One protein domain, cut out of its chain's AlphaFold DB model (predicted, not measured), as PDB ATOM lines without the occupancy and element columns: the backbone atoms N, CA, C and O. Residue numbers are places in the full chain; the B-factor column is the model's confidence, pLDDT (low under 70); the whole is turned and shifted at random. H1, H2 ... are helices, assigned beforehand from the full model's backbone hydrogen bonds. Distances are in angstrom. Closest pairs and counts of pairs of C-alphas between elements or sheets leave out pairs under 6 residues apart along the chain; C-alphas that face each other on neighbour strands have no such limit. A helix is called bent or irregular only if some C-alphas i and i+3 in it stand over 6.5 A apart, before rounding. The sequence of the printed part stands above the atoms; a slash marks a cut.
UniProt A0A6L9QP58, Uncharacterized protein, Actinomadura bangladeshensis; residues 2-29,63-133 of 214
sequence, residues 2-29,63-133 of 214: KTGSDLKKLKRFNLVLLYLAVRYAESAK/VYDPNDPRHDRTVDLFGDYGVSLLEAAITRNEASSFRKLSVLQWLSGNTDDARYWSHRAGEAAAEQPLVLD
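What this domain is: This is residues 2 to 29 and 63 to 133 of the 214 residues of an uncharacterized protein of Actinomadura bangladeshensis (UniProt A0A6L9QP58). One long lone helix, H1, sticks out with its residues 7 to 29 from a compact body of three shorter helices, so that the whole looks like a handle with a head. In the head, the bent helix H2 folds back on itself into two arms, H2a and H2b, and beside arm H2b the helices H3 and H4 form a close hairpin. The printed part has 99 residues with four named helices, in the order H1, H2, H3, H4 along the chain, and no named strand; the class is all helix. The whole is loose, with a radius of gyration of the C-alphas of 18.3 A, and spans 64 by 23 by 20 A, the long axis running through H1 and the body together.

Where its parts are: H1, residues 6 to 29, is the longest helix, with 24 residues and 35.1 A from first to last C-alpha; it begins at C-alpha 6 at (362.989, 375.472, 459.696) and ends at C-alpha 29 at (330.562, 380.337, 472.306). H2, residues 69 to 91, was assigned as one helix by its hydrogen bonds, but it is bent: C-alphas 77 and 80 are 9.6 A apart, where about 5 A is the distance in a regular helix. Its arm H2a holds residues 69 to 77 and measures 12.1 A, its arm H2b holds residues 80 to 91 and measures 16.0 A, and residues 78 and 79 belong to neither arm. H3, residues 95 to 107, is 18.6 A long. H4, residues 111 to 125, is 20.8 A long and ends at C-alpha 125 at (382.835, 350.043, 455.520).

How they stand to each other: H1 touches no helix; it is apart from H2a, H2b, H3 and H4. The centre of H2a is the nearest to the mean of the C-alphas, at 2.9 A, and that of H1 is the farthest, at 25.5 A. H2a and H2b touch, with the C-alphas of Val 75 and Gly 82 closest at 4.9 A; H2b does so with residues 81 to 86 alone. The two arms run opposite ways at a shallow tilt of 34 degrees, only just short of steep. H2b and H3 form a helical hairpin and touch, opposite ways at a steep tilt of 43 degrees; their closest C-alphas are those of Ala 89 and Ser 97, 4.9 A apart, and H2b touches H3 with residues 85 to 89 alone. H3 and H4 form a second helical hairpin and touch, with 31 pairs of C-alphas within 8 A, opposite ways at a shallow tilt of 15 degrees; the C-alphas of Ser 102 and Ala 114 are closest at 3.9 A. H2a is close to H4 but not clearly touching it, the closest C-alphas, those of Arg 70 and Asp 113, being 6.4 A apart, and their lines stand about perpendicular at 76 degrees. H2b and H4 are near each other, with 5 pairs of C-alphas within 10 A. In H2a, H2b, H3 and H4 every O i to N i+4 pair is within hydrogen-bond range; in H1 it is 18 of 20.

The domain as a whole: The C-alphas of Lys 29 and Glu 127, the two farthest apart, are 64.4 A from each other. Without residues 7 to 29, which stand free, the body has 76 residues and spans 37 by 26 by 18 A. Residues 30 to 62 are not printed, and C-alphas 29 and 63 are 45.8 A apart across this cut, over which the link from H1 to H2 runs. The links from H2 to H3 and from H3 to H4 are tight, with 3 residues each. The mean pLDDT of the printed part is 80.7; it is under 70 at residues 2 to 29, 63 to 64 and 66, and H1 has a mean of 55.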
ATOM      1  N   LYS A   2     368.844 377.958 464.433       32.16
ATOM      2  CA  LYS A   2     367.724 377.399 463.661       32.16
ATOM      3  C   LYS A   2     367.848 377.889 462.219       32.16
ATOM      4  O   LYS A   2     367.965 379.103 462.013       32.16
ATOM      5  N   THR A   3     367.887 376.986 461.247       40.84
ATOM      6  CA  THR A   3     368.073 377.396 459.855       40.84
ATOM      7  C   THR A   3     366.937 378.334 459.435       40.84
ATOM      8  O   THR A   3     365.813 378.295 459.955       40.84
ATOM      9  N   GLY A   4     367.223 379.225 458.485       34.50
ATOM     10  CA  GLY A   4     366.251 380.206 457.993       34.50
ATOM     11  C   GLY A   4     365.000 379.592 457.347       34.50
ATOM     12  O   GLY A   4     364.041 380.328 457.100       34.50
ATOM     13  N   SER A   5     364.995 378.278 457.094       39.91
ATOM     14  CA  SER A   5     363.886 377.507 456.524       39.91
ATOM     15  C   SER A   5     363.058 376.794 457.606       39.91
ATOM     16  O   SER A   5     361.830 376.929 457.621       39.91
ATOM     17  N   ASP A   6     363.693 376.187 458.615       34.38
ATOM     18  CA  ASP A   6     362.989 375.472 459.696       34.38
ATOM     19  C   ASP A   6     362.333 376.427 460.695       34.38
ATOM     20  O   ASP A   6     361.200 376.219 461.135       34.38
ATOM     21  N   LEU A   7     362.941 377.598 460.925       40.75
ATOM     22  CA  LEU A   7     362.265 378.709 461.604       40.75
ATOM     23  C   LEU A   7     361.010 379.187 460.870       40.75
ATOM     24  O   LEU A   7     360.139 379.769 461.515       40.75
ATOM     25  N   LYS A   8     360.907 379.003 459.549       44.09
ATOM     26  CA  LYS A   8     359.736 379.417 458.760       44.09
ATOM     27  C   LYS A   8     358.673 378.317 458.707       44.09
ATOM     28  O   LYS A   8     357.494 378.653 458.819       44.09
ATOM     29  N   LYS A   9     359.052 377.036 458.613       45.00
ATOM     30  CA  LYS A   9     358.118 375.892 458.623       45.00
ATOM     31  C   LYS A   9     357.487 375.658 460.008       45.00
ATOM     32  O   LYS A   9     356.260 375.632 460.104       45.00
ATOM     33  N   LEU A  10     358.267 375.663 461.098       41.12
ATOM     34  CA  LEU A  10     357.734 375.511 462.467       41.12
ATOM     35  C   LEU A  10     356.841 376.690 462.898       41.12
ATOM     36  O   LEU A  10     355.856 376.511 463.614       41.12
ATOM     37  N   LYS A  11     357.159 377.915 462.453       53.03
ATOM     38  CA  LYS A  11     356.315 379.096 462.710       53.03
ATOM     39  C   LYS A  11     355.000 379.041 461.944       53.03
ATOM     40  O   LYS A  11     354.006 379.524 462.466       53.03
ATOM     41  N   ARG A  12     354.971 378.453 460.744       53.66
ATOM     42  CA  ARG A  12     353.753 378.335 459.925       53.66
ATOM     43  C   ARG A  12     352.789 377.284 460.469       53.66
ATOM     44  O   ARG A  12     351.609 377.585 460.599       53.66
ATOM     45  N   PHE A  13     353.282 376.112 460.863       49.81
ATOM     46  CA  PHE A  13     352.437 375.049 461.416       49.81
ATOM     47  C   PHE A  13     351.803 375.457 462.757       49.81
ATOM     48  O   PHE A  13     350.595 375.323 462.953       49.81
ATOM     49  N   ASN A  14     352.590 376.087 463.637       55.12
ATOM     50  CA  ASN A  14     352.092 376.613 464.909       55.12
ATOM     51  C   ASN A  14     351.112 377.791 464.737       55.12
ATOM     52  O   ASN A  14     350.198 377.927 465.546       55.12
ATOM     53  N   LEU A  15     351.238 378.618 463.685       60.38
ATOM     54  CA  LEU A  15     350.274 379.695 463.397       60.38
ATOM     55  C   LEU A  15     348.924 379.148 462.912       60.38
ATOM     56  O   LEU A  15     347.879 379.671 463.291       60.38
ATOM     57  N   VAL A  16     348.948 378.094 462.090       63.19
ATOM     58  CA  VAL A  16     347.741 377.437 461.562       63.19
ATOM     59  C   VAL A  16     346.992 376.708 462.682       63.19
ATOM     60  O   VAL A  16     345.782 376.882 462.817       63.19
ATOM     61  N   LEU A  17     347.706 375.986 463.551       62.97
ATOM     62  CA  LEU A  17     347.130 375.346 464.740       62.97
ATOM     63  C   LEU A  17     346.552 376.362 465.738       62.97
ATOM     64  O   LEU A  17     345.439 376.170 466.229       62.97
ATOM     65  N   LEU A  18     347.261 377.467 466.002       61.72
ATOM     66  CA  LEU A  18     346.786 378.527 466.901       61.72
ATOM     67  C   LEU A  18     345.535 379.233 466.348       61.72
ATOM     68  O   LEU A  18     344.591 379.487 467.094       61.72
ATOM     69  N   TYR A  19     345.494 379.509 465.042       62.47
ATOM     70  CA  TYR A  19     344.351 380.150 464.385       62.47
ATOM     71  C   TYR A  19     343.092 379.264 464.392       62.47
ATOM     72  O   TYR A  19     342.002 379.745 464.709       62.47
ATOM     73  N   LEU A  20     343.239 377.963 464.112       62.50
ATOM     74  CA  LEU A  20     342.132 377.000 464.159       62.50
ATOM     75  C   LEU A  20     341.595 376.811 465.588       62.50
ATOM     76  O   LEU A  20     340.379 376.769 465.784       62.50
ATOM     77  N   ALA A  21     342.474 376.783 466.594       63.59
ATOM     78  CA  ALA A  21     342.084 376.646 467.998       63.59
ATOM     79  C   ALA A  21     341.311 377.868 468.540       63.59
ATOM     80  O   ALA A  21     340.301 377.700 469.227       63.59
ATOM     81  N   VAL A  22     341.731 379.097 468.207       62.06
ATOM     82  CA  VAL A  22     341.045 380.337 468.637       62.06
ATOM     83  C   VAL A  22     339.644 380.439 468.025       62.06
ATOM     84  O   VAL A  22     338.680 380.760 468.718       62.06
ATOM     85  N   ARG A  23     339.501 380.091 466.744       60.19
ATOM     86  CA  ARG A  23     338.223 380.185 466.019       60.19
ATOM     87  C   ARG A  23     337.221 379.114 466.448       60.19
ATOM     88  O   ARG A  23     336.027 379.395 466.506       60.19
ATOM     89  N   TYR A  24     337.700 377.925 466.814       59.25
ATOM     90  CA  TYR A  24     336.874 376.882 467.427       59.25
ATOM     91  C   TYR A  24     336.346 377.300 468.809       59.25
ATOM     92  O   TYR A  24     335.180 377.078 469.132       59.25
ATOM     93  N   ALA A  25     337.170 377.973 469.618       58.66
ATOM     94  CA  ALA A  25     336.734 378.502 470.911       58.66
ATOM     95  C   ALA A  25     335.700 379.643 470.774       58.66
ATOM     96  O   ALA A  25     334.802 379.770 471.610       58.66
ATOM     97  N   GLU A  26     335.789 380.457 469.717       57.78
ATOM     98  CA  GLU A  26     334.803 381.499 469.391       57.78
ATOM     99  C   GLU A  26     333.487 380.923 468.844       57.78
ATOM    100  O   GLU A  26     332.410 381.374 469.241       57.78
ATOM    101  N   SER A  27     333.540 379.896 467.987       54.28
ATOM    102  CA  SER A  27     332.340 379.248 467.437       54.28
ATOM    103  C   SER A  27     331.590 378.416 468.482       54.28
ATOM    104  O   SER A  27     330.357 378.432 468.511       54.28
ATOM    105  N   ALA A  28     332.312 377.777 469.410       58.25
ATOM    106  CA  ALA A  28     331.730 377.077 470.554       58.25
ATOM    107  C   ALA A  28     330.951 378.018 471.496       58.25
ATOM    108  O   ALA A  28     329.977 377.593 472.116       58.25
ATOM    109  N   LYS A  29     331.319 379.307 471.568       56.97
ATOM    110  CA  LYS A  29     330.562 380.337 472.306       56.97
ATOM    111  C   LYS A  29     329.305 380.830 471.579       56.97
ATOM    112  O   LYS A  29     328.421 381.370 472.238       56.97
ATOM    113  N   VAL A  63     367.272 364.023 450.984       63.03
ATOM    114  CA  VAL A  63     367.603 362.821 451.770       63.03
ATOM    115  C   VAL A  63     367.590 363.116 453.282       63.03
ATOM    116  O   VAL A  63     367.437 362.221 454.112       63.03
ATOM    117  N   TYR A  64     367.677 364.400 453.638       67.88
ATOM    118  CA  TYR A  64     367.309 364.936 454.941       67.88
ATOM    119  C   TYR A  64     365.811 364.733 455.226       67.88
ATOM    120  O   TYR A  64     364.961 365.414 454.655       67.88
ATOM    121  N   ASP A  65     365.500 363.816 456.146       71.31
ATOM    122  CA  ASP A  65     364.203 363.773 456.832       71.31
ATOM    123  C   ASP A  65     364.172 364.770 458.015       71.31
ATOM    124  O   ASP A  65     364.812 364.496 459.035       71.31
ATOM    125  N   PRO A  66     363.434 365.896 457.928       65.50
ATOM    126  CA  PRO A  66     363.272 366.842 459.039       65.50
ATOM    127  C   PRO A  66     362.548 366.259 460.254       65.50
ATOM    128  O   PRO A  66     362.570 366.861 461.326       65.50
ATOM    129  N   ASN A  67     361.887 365.108 460.111       71.56
ATOM    130  CA  ASN A  67     361.213 364.438 461.217       71.56
ATOM    131  C   ASN A  67     362.124 363.448 461.950       71.56
ATOM    132  O   ASN A  67     361.740 362.983 463.025       71.56
ATOM    133  N   ASP A  68     363.313 363.130 461.417       82.69
ATOM    134  CA  ASP A  68     364.324 362.382 462.165       82.69
ATOM    135  C   ASP A  68     365.046 363.346 463.128       82.69
ATOM    136  O   ASP A  68     365.791 364.227 462.681       82.69
ATOM    137  N   PRO A  69     364.901 363.182 464.460       85.94
ATOM    138  CA  PRO A  69     365.529 364.071 465.436       85.94
ATOM    139  C   PRO A  69     367.057 364.149 465.313       85.94
ATOM    140  O   PRO A  69     367.659 365.133 465.743       85.94
ATOM    141  N   ARG A  70     367.705 363.119 464.750       89.75
ATOM    142  CA  ARG A  70     369.163 363.090 464.548       89.75
ATOM    143  C   ARG A  70     369.575 363.972 463.386       89.75
ATOM    144  O   ARG A  70     370.619 364.621 463.448       89.75
ATOM    145  N   HIS A  71     368.766 363.988 462.332       90.00
ATOM    146  CA  HIS A  71     368.973 364.855 461.183       90.00
ATOM    147  C   HIS A  71     368.748 366.308 461.584       90.00
ATOM    148  O   HIS A  71     369.644 367.126 461.390       90.00
ATOM    149  N   ASP A  72     367.612 366.597 462.222       86.25
ATOM    150  CA  ASP A  72     367.271 367.934 462.712       86.25
ATOM    151  C   ASP A  72     368.377 368.494 463.615       86.25
ATOM    152  O   ASP A  72     368.944 369.548 463.335       86.25
ATOM    153  N   ARG A  73     368.828 367.717 464.612       90.25
ATOM    154  CA  ARG A  73     369.922 368.133 465.501       90.25
ATOM    155  C   ARG A  73     371.251 368.348 464.776       90.25
ATOM    156  O   ARG A  73     371.983 369.277 465.108       90.25
ATOM    157  N   THR A  74     371.589 367.493 463.810       92.69
ATOM    158  CA  THR A  74     372.813 367.646 463.001       92.69
ATOM    159  C   THR A  74     372.787 368.966 462.233       92.69
ATOM    160  O   THR A  74     373.779 369.695 462.221       92.69
ATOM    161  N   VAL A  75     371.648 369.300 461.632       90.25
ATOM    162  CA  VAL A  75     371.464 370.544 460.881       90.25
ATOM    163  C   VAL A  75     371.438 371.758 461.814       90.25
ATOM    164  O   VAL A  75     372.074 372.768 461.524       90.25
ATOM    165  N   ASP A  76     370.804 371.660 462.979       89.12
ATOM    166  CA  ASP A  76     370.752 372.750 463.960       89.12
ATOM    167  C   ASP A  76     372.130 373.133 464.528       89.12
ATOM    168  O   ASP A  76     372.368 374.309 464.860       89.12
ATOM    169  N   LEU A  77     373.022 372.142 464.647       89.38
ATOM    170  CA  LEU A  77     374.392 372.298 465.136       89.38
ATOM    171  C   LEU A  77     375.364 372.742 464.037       89.38
ATOM    172  O   LEU A  77     376.188 373.622 464.285       89.38
ATOM    173  N   PHE A  78     375.276 372.155 462.840       91.81
ATOM    174  CA  PHE A  78     376.313 372.289 461.805       91.81
ATOM    175  C   PHE A  78     375.835 372.954 460.510       91.81
ATOM    176  O   PHE A  78     376.620 373.091 459.570       91.81
ATOM    177  N   GLY A  79     374.570 373.375 460.445       89.75
ATOM    178  CA  GLY A  79     373.980 374.068 459.301       89.75
ATOM    179  C   GLY A  79     374.173 373.308 457.991       89.75
ATOM    180  O   GLY A  79     374.019 372.085 457.932       89.75
ATOM    181  N   ASP A  80     374.569 374.039 456.952       89.00
ATOM    182  CA  ASP A  80     374.761 373.514 455.594       89.00
ATOM    183  C   ASP A  80     375.823 372.407 455.531       89.00
ATOM    184  O   ASP A  80     375.697 371.461 454.753       89.00
ATOM    185  N   TYR A  81     376.851 372.467 456.386       93.19
ATOM    186  CA  TYR A  81     377.836 371.390 456.460       93.19
ATOM    187  C   TYR A  81     377.204 370.099 456.997       93.19
ATOM    188  O   TYR A  81     377.442 369.023 456.447       93.19
ATOM    189  N   GLY A  82     376.329 370.209 458.001       92.38
ATOM    190  CA  GLY A  82     375.528 369.090 458.501       92.38
ATOM    191  C   GLY A  82     374.650 368.467 457.415       92.38
ATOM    192  O   GLY A  82     374.649 367.247 457.263       92.38
ATOM    193  N   VAL A  83     373.979 369.297 456.609       90.50
ATOM    194  CA  VAL A  83     373.190 368.836 455.451       90.50
ATOM    195  C   VAL A  83     374.076 368.074 454.464       90.50
ATOM    196  O   VAL A  83     373.765 366.936 454.119       90.50
ATOM    197  N   SER A  84     375.225 368.642 454.084       91.50
ATOM    198  CA  SER A  84     376.141 368.007 453.127       91.50
ATOM    199  C   SER A  84     376.663 366.645 453.606       91.50
ATOM    200  O   SER A  84     376.789 365.708 452.814       91.50
ATOM    201  N   LEU A  85     376.919 366.507 454.913       94.62
ATOM    202  CA  LEU A  85     377.327 365.243 455.519       94.62
ATOM    203  C   LEU A  85     376.203 364.212 455.489       94.62
ATOM    204  O   LEU A  85     376.467 363.058 455.163       94.62
ATOM    205  N   LEU A  86     374.965 364.607 455.805       93.25
ATOM    206  CA  LEU A  86     373.809 363.709 455.756       93.25
ATOM    207  C   LEU A  86     373.542 363.227 454.327       93.25
ATOM    208  O   LEU A  86     373.344 362.033 454.108       93.25
ATOM    209  N   GLU A  87     373.607 364.120 453.342       90.25
ATOM    210  CA  GLU A  87     373.430 363.760 451.934       90.25
ATOM    211  C   GLU A  87     374.497 362.775 451.456       90.25
ATOM    212  O   GLU A  87     374.164 361.747 450.860       90.25
ATOM    213  N   ALA A  88     375.774 363.054 451.734       91.75
ATOM    214  CA  ALA A  88     376.871 362.176 451.348       91.75
ATOM    215  C   ALA A  88     376.793 360.822 452.072       91.75
ATOM    216  O   ALA A  88     376.927 359.770 451.444       91.75
ATOM    217  N   ALA A  89     376.503 360.836 453.373       93.06
ATOM    218  CA  ALA A  89     376.390 359.631 454.177       93.06
ATOM    219  C   ALA A  89     375.223 358.744 453.725       93.06
ATOM    220  O   ALA A  89     375.408 357.551 453.533       93.06
ATOM    221  N   ILE A  90     374.031 359.301 453.514       89.94
ATOM    222  CA  ILE A  90     372.825 358.499 453.269       89.94
ATOM    223  C   ILE A  90     372.671 358.159 451.785       89.94
ATOM    224  O   ILE A  90     372.369 357.017 451.449       89.94
ATOM    225  N   THR A  91     372.919 359.114 450.885       88.50
ATOM    226  CA  THR A  91     372.727 358.899 449.438       88.50
ATOM    227  C   THR A  91     373.843 358.053 448.847       88.50
ATOM    228  O   THR A  91     373.599 357.187 448.012       88.50
ATOM    229  N   ARG A  92     375.089 358.320 449.257       88.12
ATOM    230  CA  ARG A  92     376.277 357.644 448.710       88.12
ATOM    231  C   ARG A  92     376.754 356.499 449.598       88.12
ATOM    232  O   ARG A  92     377.743 355.859 449.257       88.12
ATOM    233  N   ASN A  93     376.070 356.255 450.720       91.00
ATOM    234  CA  ASN A  93     376.478 355.308 451.757       91.00
ATOM    235  C   ASN A  93     377.947 355.505 452.182       91.00
ATOM    236  O   ASN A  93     378.707 354.549 452.326       91.00
ATOM    237  N   GLU A  94     378.383 356.761 452.307       95.56
ATOM    238  CA  GLU A  94     379.792 357.075 452.520       95.56
ATOM    239  C   GLU A  94     380.192 356.889 453.991       95.56
ATOM    240  O   GLU A  94     379.875 357.712 454.854       95.56
ATOM    241  N   ALA A  95     380.977 355.844 454.268       96.06
ATOM    242  CA  ALA A  95     381.481 355.543 455.611       96.06
ATOM    243  C   ALA A  95     382.251 356.715 456.251       96.06
ATOM    244  O   ALA A  95     382.142 356.949 457.456       96.06
ATOM    245  N   SER A  96     382.991 357.489 455.447       95.12
ATOM    246  CA  SER A  96     383.740 358.665 455.915       95.12
ATOM    247  C   SER A  96     382.807 359.752 456.469       95.12
ATOM    248  O   SER A  96     383.095 360.352 457.505       95.12
ATOM    249  N   SER A  97     381.656 359.958 455.825       96.50
ATOM    250  CA  SER A  97     380.658 360.949 456.228       96.50
ATOM    251  C   SER A  97     379.910 360.502 457.485       96.50
ATOM    252  O   SER A  97     379.748 361.298 458.408       96.50
ATOM    253  N   PHE A  98     379.584 359.209 457.611       97.25
ATOM    254  CA  PHE A  98     379.077 358.653 458.872       97.25
ATOM    255  C   PHE A  98     380.076 358.800 460.030       97.25
ATOM    256  O   PHE A  98     379.690 359.187 461.132       97.25
ATOM    257  N   ARG A  99     381.371 358.562 459.789       97.31
ATOM    258  CA  ARG A  99     382.420 358.742 460.809       97.31
ATOM    259  C   ARG A  99     382.578 360.209 461.222       97.31
ATOM    260  O   ARG A  99     382.742 360.512 462.398       97.31
ATOM    261  N   LYS A 100     382.474 361.145 460.279       97.69
ATOM    262  CA  LYS A 100     382.472 362.585 460.587       97.69
ATOM    263  C   LYS A 100     381.272 362.969 461.452       97.69
ATOM    264  O   LYS A 100     381.450 363.686 462.433       97.69
ATOM    265  N   LEU A 101     380.079 362.468 461.123       97.56
ATOM    266  CA  LEU A 101     378.873 362.676 461.926       97.56
ATOM    267  C   LEU A 101     379.027 362.096 463.335       97.56
ATOM    268  O   LEU A 101     378.638 362.753 464.299       97.56
ATOM    269  N   SER A 102     379.637 360.914 463.480       98.00
ATOM    270  CA  SER A 102     379.836 360.315 464.801       98.00
ATOM    271  C   SER A 102     380.753 361.157 465.688       98.00
ATOM    272  O   SER A 102     380.389 361.454 466.825       98.00
ATOM    273  N   VAL A 103     381.891 361.613 465.160       98.31
ATOM    274  CA  VAL A 103     382.849 362.463 465.888       98.31
ATOM    275  C   VAL A 103     382.226 363.805 466.279       98.31
ATOM    276  O   VAL A 103     382.313 364.215 467.435       98.31
ATOM    277  N   LEU A 104     381.557 364.479 465.339       98.00
ATOM    278  CA  LEU A 104     380.931 365.779 465.593       98.00
ATOM    279  C   LEU A 104     379.828 365.693 466.651       98.00
ATOM    280  O   LEU A 104     379.753 366.542 467.542       98.00
ATOM    281  N   GLN A 105     378.988 364.656 466.578       97.62
ATOM    282  CA  GLN A 105     377.926 364.451 467.558       97.62
ATOM    283  C   GLN A 105     378.484 364.087 468.933       97.62
ATOM    284  O   GLN A 105     377.972 364.587 469.934       97.62
ATOM    285  N   TRP A 106     379.562 363.297 468.992       98.38
ATOM    286  CA  TRP A 106     380.222 362.952 470.251       98.38
ATOM    287  C   TRP A 106     380.708 364.206 470.974       98.38
ATOM    288  O   TRP A 106     380.314 364.458 472.110       98.38
ATOM    289  N   LEU A 107     381.492 365.035 470.280       97.62
ATOM    290  CA  LEU A 107     382.065 366.256 470.852       97.62
ATOM    291  C   LEU A 107     381.012 367.326 471.170       97.62
ATOM    292  O   LEU A 107     381.256 368.204 471.991       97.62
ATOM    293  N   SER A 108     379.830 367.240 470.555       96.12
ATOM    294  CA  SER A 108     378.681 368.098 470.877       96.12
ATOM    295  C   SER A 108     377.853 367.584 472.065       96.12
ATOM    296  O   SER A 108     376.838 368.187 472.407       96.12
ATOM    297  N   GLY A 109     378.249 366.463 472.680       95.62
ATOM    298  CA  GLY A 109     377.566 365.839 473.818       95.62
ATOM    299  C   GLY A 109     376.438 364.867 473.446       95.62
ATOM    300  O   GLY A 109     375.824 364.268 474.328       95.62
ATOM    301  N   ASN A 110     376.170 364.648 472.156       95.56
ATOM    302  CA  ASN A 110     375.117 363.754 471.663       95.56
ATOM    303  C   ASN A 110     375.643 362.321 471.485       95.56
ATOM    304  O   ASN A 110     375.714 361.798 470.371       95.56
ATOM    305  N   THR A 111     376.027 361.673 472.587       95.62
ATOM    306  CA  THR A 111     376.713 360.365 472.537       95.62
ATOM    307  C   THR A 111     375.868 359.234 471.931       95.62
ATOM    308  O   THR A 111     376.424 358.326 471.314       95.62
ATOM    309  N   ASP A 112     374.539 359.288 472.051       95.12
ATOM    310  CA  ASP A 112     373.636 358.318 471.414       95.12
ATOM    311  C   ASP A 112     373.653 358.433 469.887       95.12
ATOM    312  O   ASP A 112     373.791 357.428 469.185       95.12
ATOM    313  N   ASP A 113     373.586 359.659 469.368       95.56
ATOM    314  CA  ASP A 113     373.641 359.915 467.927       95.56
ATOM    315  C   ASP A 113     375.028 359.582 467.382       95.56
ATOM    316  O   ASP A 113     375.157 358.984 466.316       95.56
ATOM    317  N   ALA A 114     376.075 359.878 468.155       97.12
ATOM    318  CA  ALA A 114     377.437 359.497 467.822       97.12
ATOM    319  C   ALA A 114     377.595 357.979 467.658       97.12
ATOM    320  O   ALA A 114     378.154 357.517 466.660       97.12
ATOM    321  N   ARG A 115     377.066 357.188 468.603       96.94
ATOM    322  CA  ARG A 115     377.072 355.718 468.518       96.94
ATOM    323  C   ARG A 115     376.301 355.220 467.302       96.94
ATOM    324  O   ARG A 115     376.800 354.350 466.593       96.94
ATOM    325  N   TYR A 116     375.127 355.793 467.044       96.12
ATOM    326  CA  TYR A 116     374.326 355.457 465.869       96.12
ATOM    327  C   TYR A 116     375.111 355.684 464.570       96.12
ATOM    328  O   TYR A 116     375.247 354.766 463.763       96.12
ATOM    329  N   TRP A 117     375.706 356.866 464.392       96.88
ATOM    330  CA  TRP A 117     376.492 357.164 463.196       96.88
ATOM    331  C   TRP A 117     377.765 356.321 463.092       96.88
ATOM    332  O   TRP A 117     378.128 355.907 461.994       96.88
ATOM    333  N   SER A 118     378.411 355.988 464.213       97.44
ATOM    334  CA  SER A 118     379.573 355.092 464.216       97.44
ATOM    335  C   SER A 118     379.208 353.677 463.759       97.44
ATOM    336  O   SER A 118     379.934 353.067 462.973       97.44
ATOM    337  N   HIS A 119     378.044 353.174 464.182       97.44
ATOM    338  CA  HIS A 119     377.530 351.887 463.721       97.44
ATOM    339  C   HIS A 119     377.285 351.889 462.212       97.44
ATOM    340  O   HIS A 119     377.784 351.017 461.506       97.44
ATOM    341  N   ARG A 120     376.599 352.923 461.707       96.56
ATOM    342  CA  ARG A 120     376.351 353.106 460.269       96.56
ATOM    343  C   ARG A 120     377.652 353.195 459.465       96.56
ATOM    344  O   ARG A 120     377.728 352.646 458.370       96.56
ATOM    345  N   ALA A 121     378.685 353.842 460.013       97.31
ATOM    346  CA  ALA A 121     380.010 353.894 459.397       97.31
ATOM    347  C   ALA A 121     380.645 352.500 459.288       97.31
ATOM    348  O   ALA A 121     381.172 352.158 458.231       97.31
ATOM    349  N   GLY A 122     380.571 351.702 460.360       96.88
ATOM    350  CA  GLY A 122     381.066 350.325 460.382       96.88
ATOM    351  C   GLY A 122     380.342 349.437 459.370       96.88
ATOM    352  O   GLY A 122     380.986 348.761 458.573       96.88
ATOM    353  N   GLU A 123     379.011 349.514 459.315       96.56
ATOM    354  CA  GLU A 123     378.205 348.784 458.327       96.56
ATOM    355  C   GLU A 123     378.572 349.161 456.886       96.56
ATOM    356  O   GLU A 123     378.747 348.281 456.046       96.56
ATOM    357  N   ALA A 124     378.733 350.457 456.599       95.44
ATOM    358  CA  ALA A 124     379.085 350.937 455.266       95.44
ATOM    359  C   ALA A 124     380.509 350.539 454.834       95.44
ATOM    360  O   ALA A 124     380.740 350.304 453.649       95.44
ATOM    361  N   ALA A 125     381.453 350.453 455.777       95.12
ATOM    362  CA  ALA A 125     382.835 350.043 455.520       95.12
ATOM    363  C   ALA A 125     383.071 348.524 455.636       95.12
ATOM    364  O   ALA A 125     384.161 348.061 455.309       95.12
ATOM    365  N   ALA A 126     382.078 347.752 456.096       94.62
ATOM    366  CA  ALA A 126     382.246 346.366 456.546       94.62
ATOM    367  C   ALA A 126     383.342 346.210 457.630       94.62
ATOM    368  O   ALA A 126     384.090 345.231 457.658       94.62
ATOM    369  N   GLU A 127     383.413 347.182 458.541       93.75
ATOM    370  CA  GLU A 127     384.368 347.265 459.649       93.75
ATOM    371  C   GLU A 127     383.638 347.290 461.000       93.75
ATOM    372  O   GLU A 127     382.431 347.527 461.087       93.75
ATOM    373  N   GLN A 128     384.377 347.071 462.092       90.75
ATOM    374  CA  GLN A 128     383.812 347.279 463.424       90.75
ATOM    375  C   GLN A 128     383.531 348.774 463.653       90.75
ATOM    376  O   GLN A 128     384.362 349.611 463.288       90.75
ATOM    377  N   PRO A 129     382.396 349.125 464.286       91.31
ATOM    378  CA  PRO A 129     382.113 350.503 464.663       91.31
ATOM    379  C   PRO A 129     383.224 351.074 465.544       91.31
ATOM    380  O   PRO A 129     383.692 350.423 466.481       91.31
ATOM    381  N   LEU A 130     383.617 352.316 465.272       90.00
ATOM    382  CA  LEU A 130     384.597 353.017 466.090       90.00
ATOM    383  C   LEU A 130     384.008 353.279 467.482       90.00
ATOM    384  O   LEU A 130     382.974 353.942 467.618       90.00
ATOM    385  N   VAL A 131     384.681 352.785 468.515       94.19
ATOM    386  CA  VAL A 131     384.366 353.138 469.899       94.19
ATOM    387  C   VAL A 131     385.012 354.489 470.183       94.19
ATOM    388  O   VAL A 131     386.235 354.601 470.205       94.19
ATOM    389  N   LEU A 132     384.182 355.519 470.333       94.44
ATOM    390  CA  LEU A 132     384.634 356.875 470.625       94.44
ATOM    391  C   LEU A 132     384.761 357.091 472.134       94.44
ATOM    392  O   LEU A 132     383.912 356.655 472.913       94.44
ATOM    393  N   ASP A 133     385.807 357.817 472.502       96.00
ATOM    394  CA  ASP A 133     385.947 358.547 473.755       96.00
ATOM    395  C   ASP A 133     386.402 359.981 473.437       96.00
ATOM    396  O   ASP A 133     386.682 360.308 472.278       96.00
TER     397      ASP A 133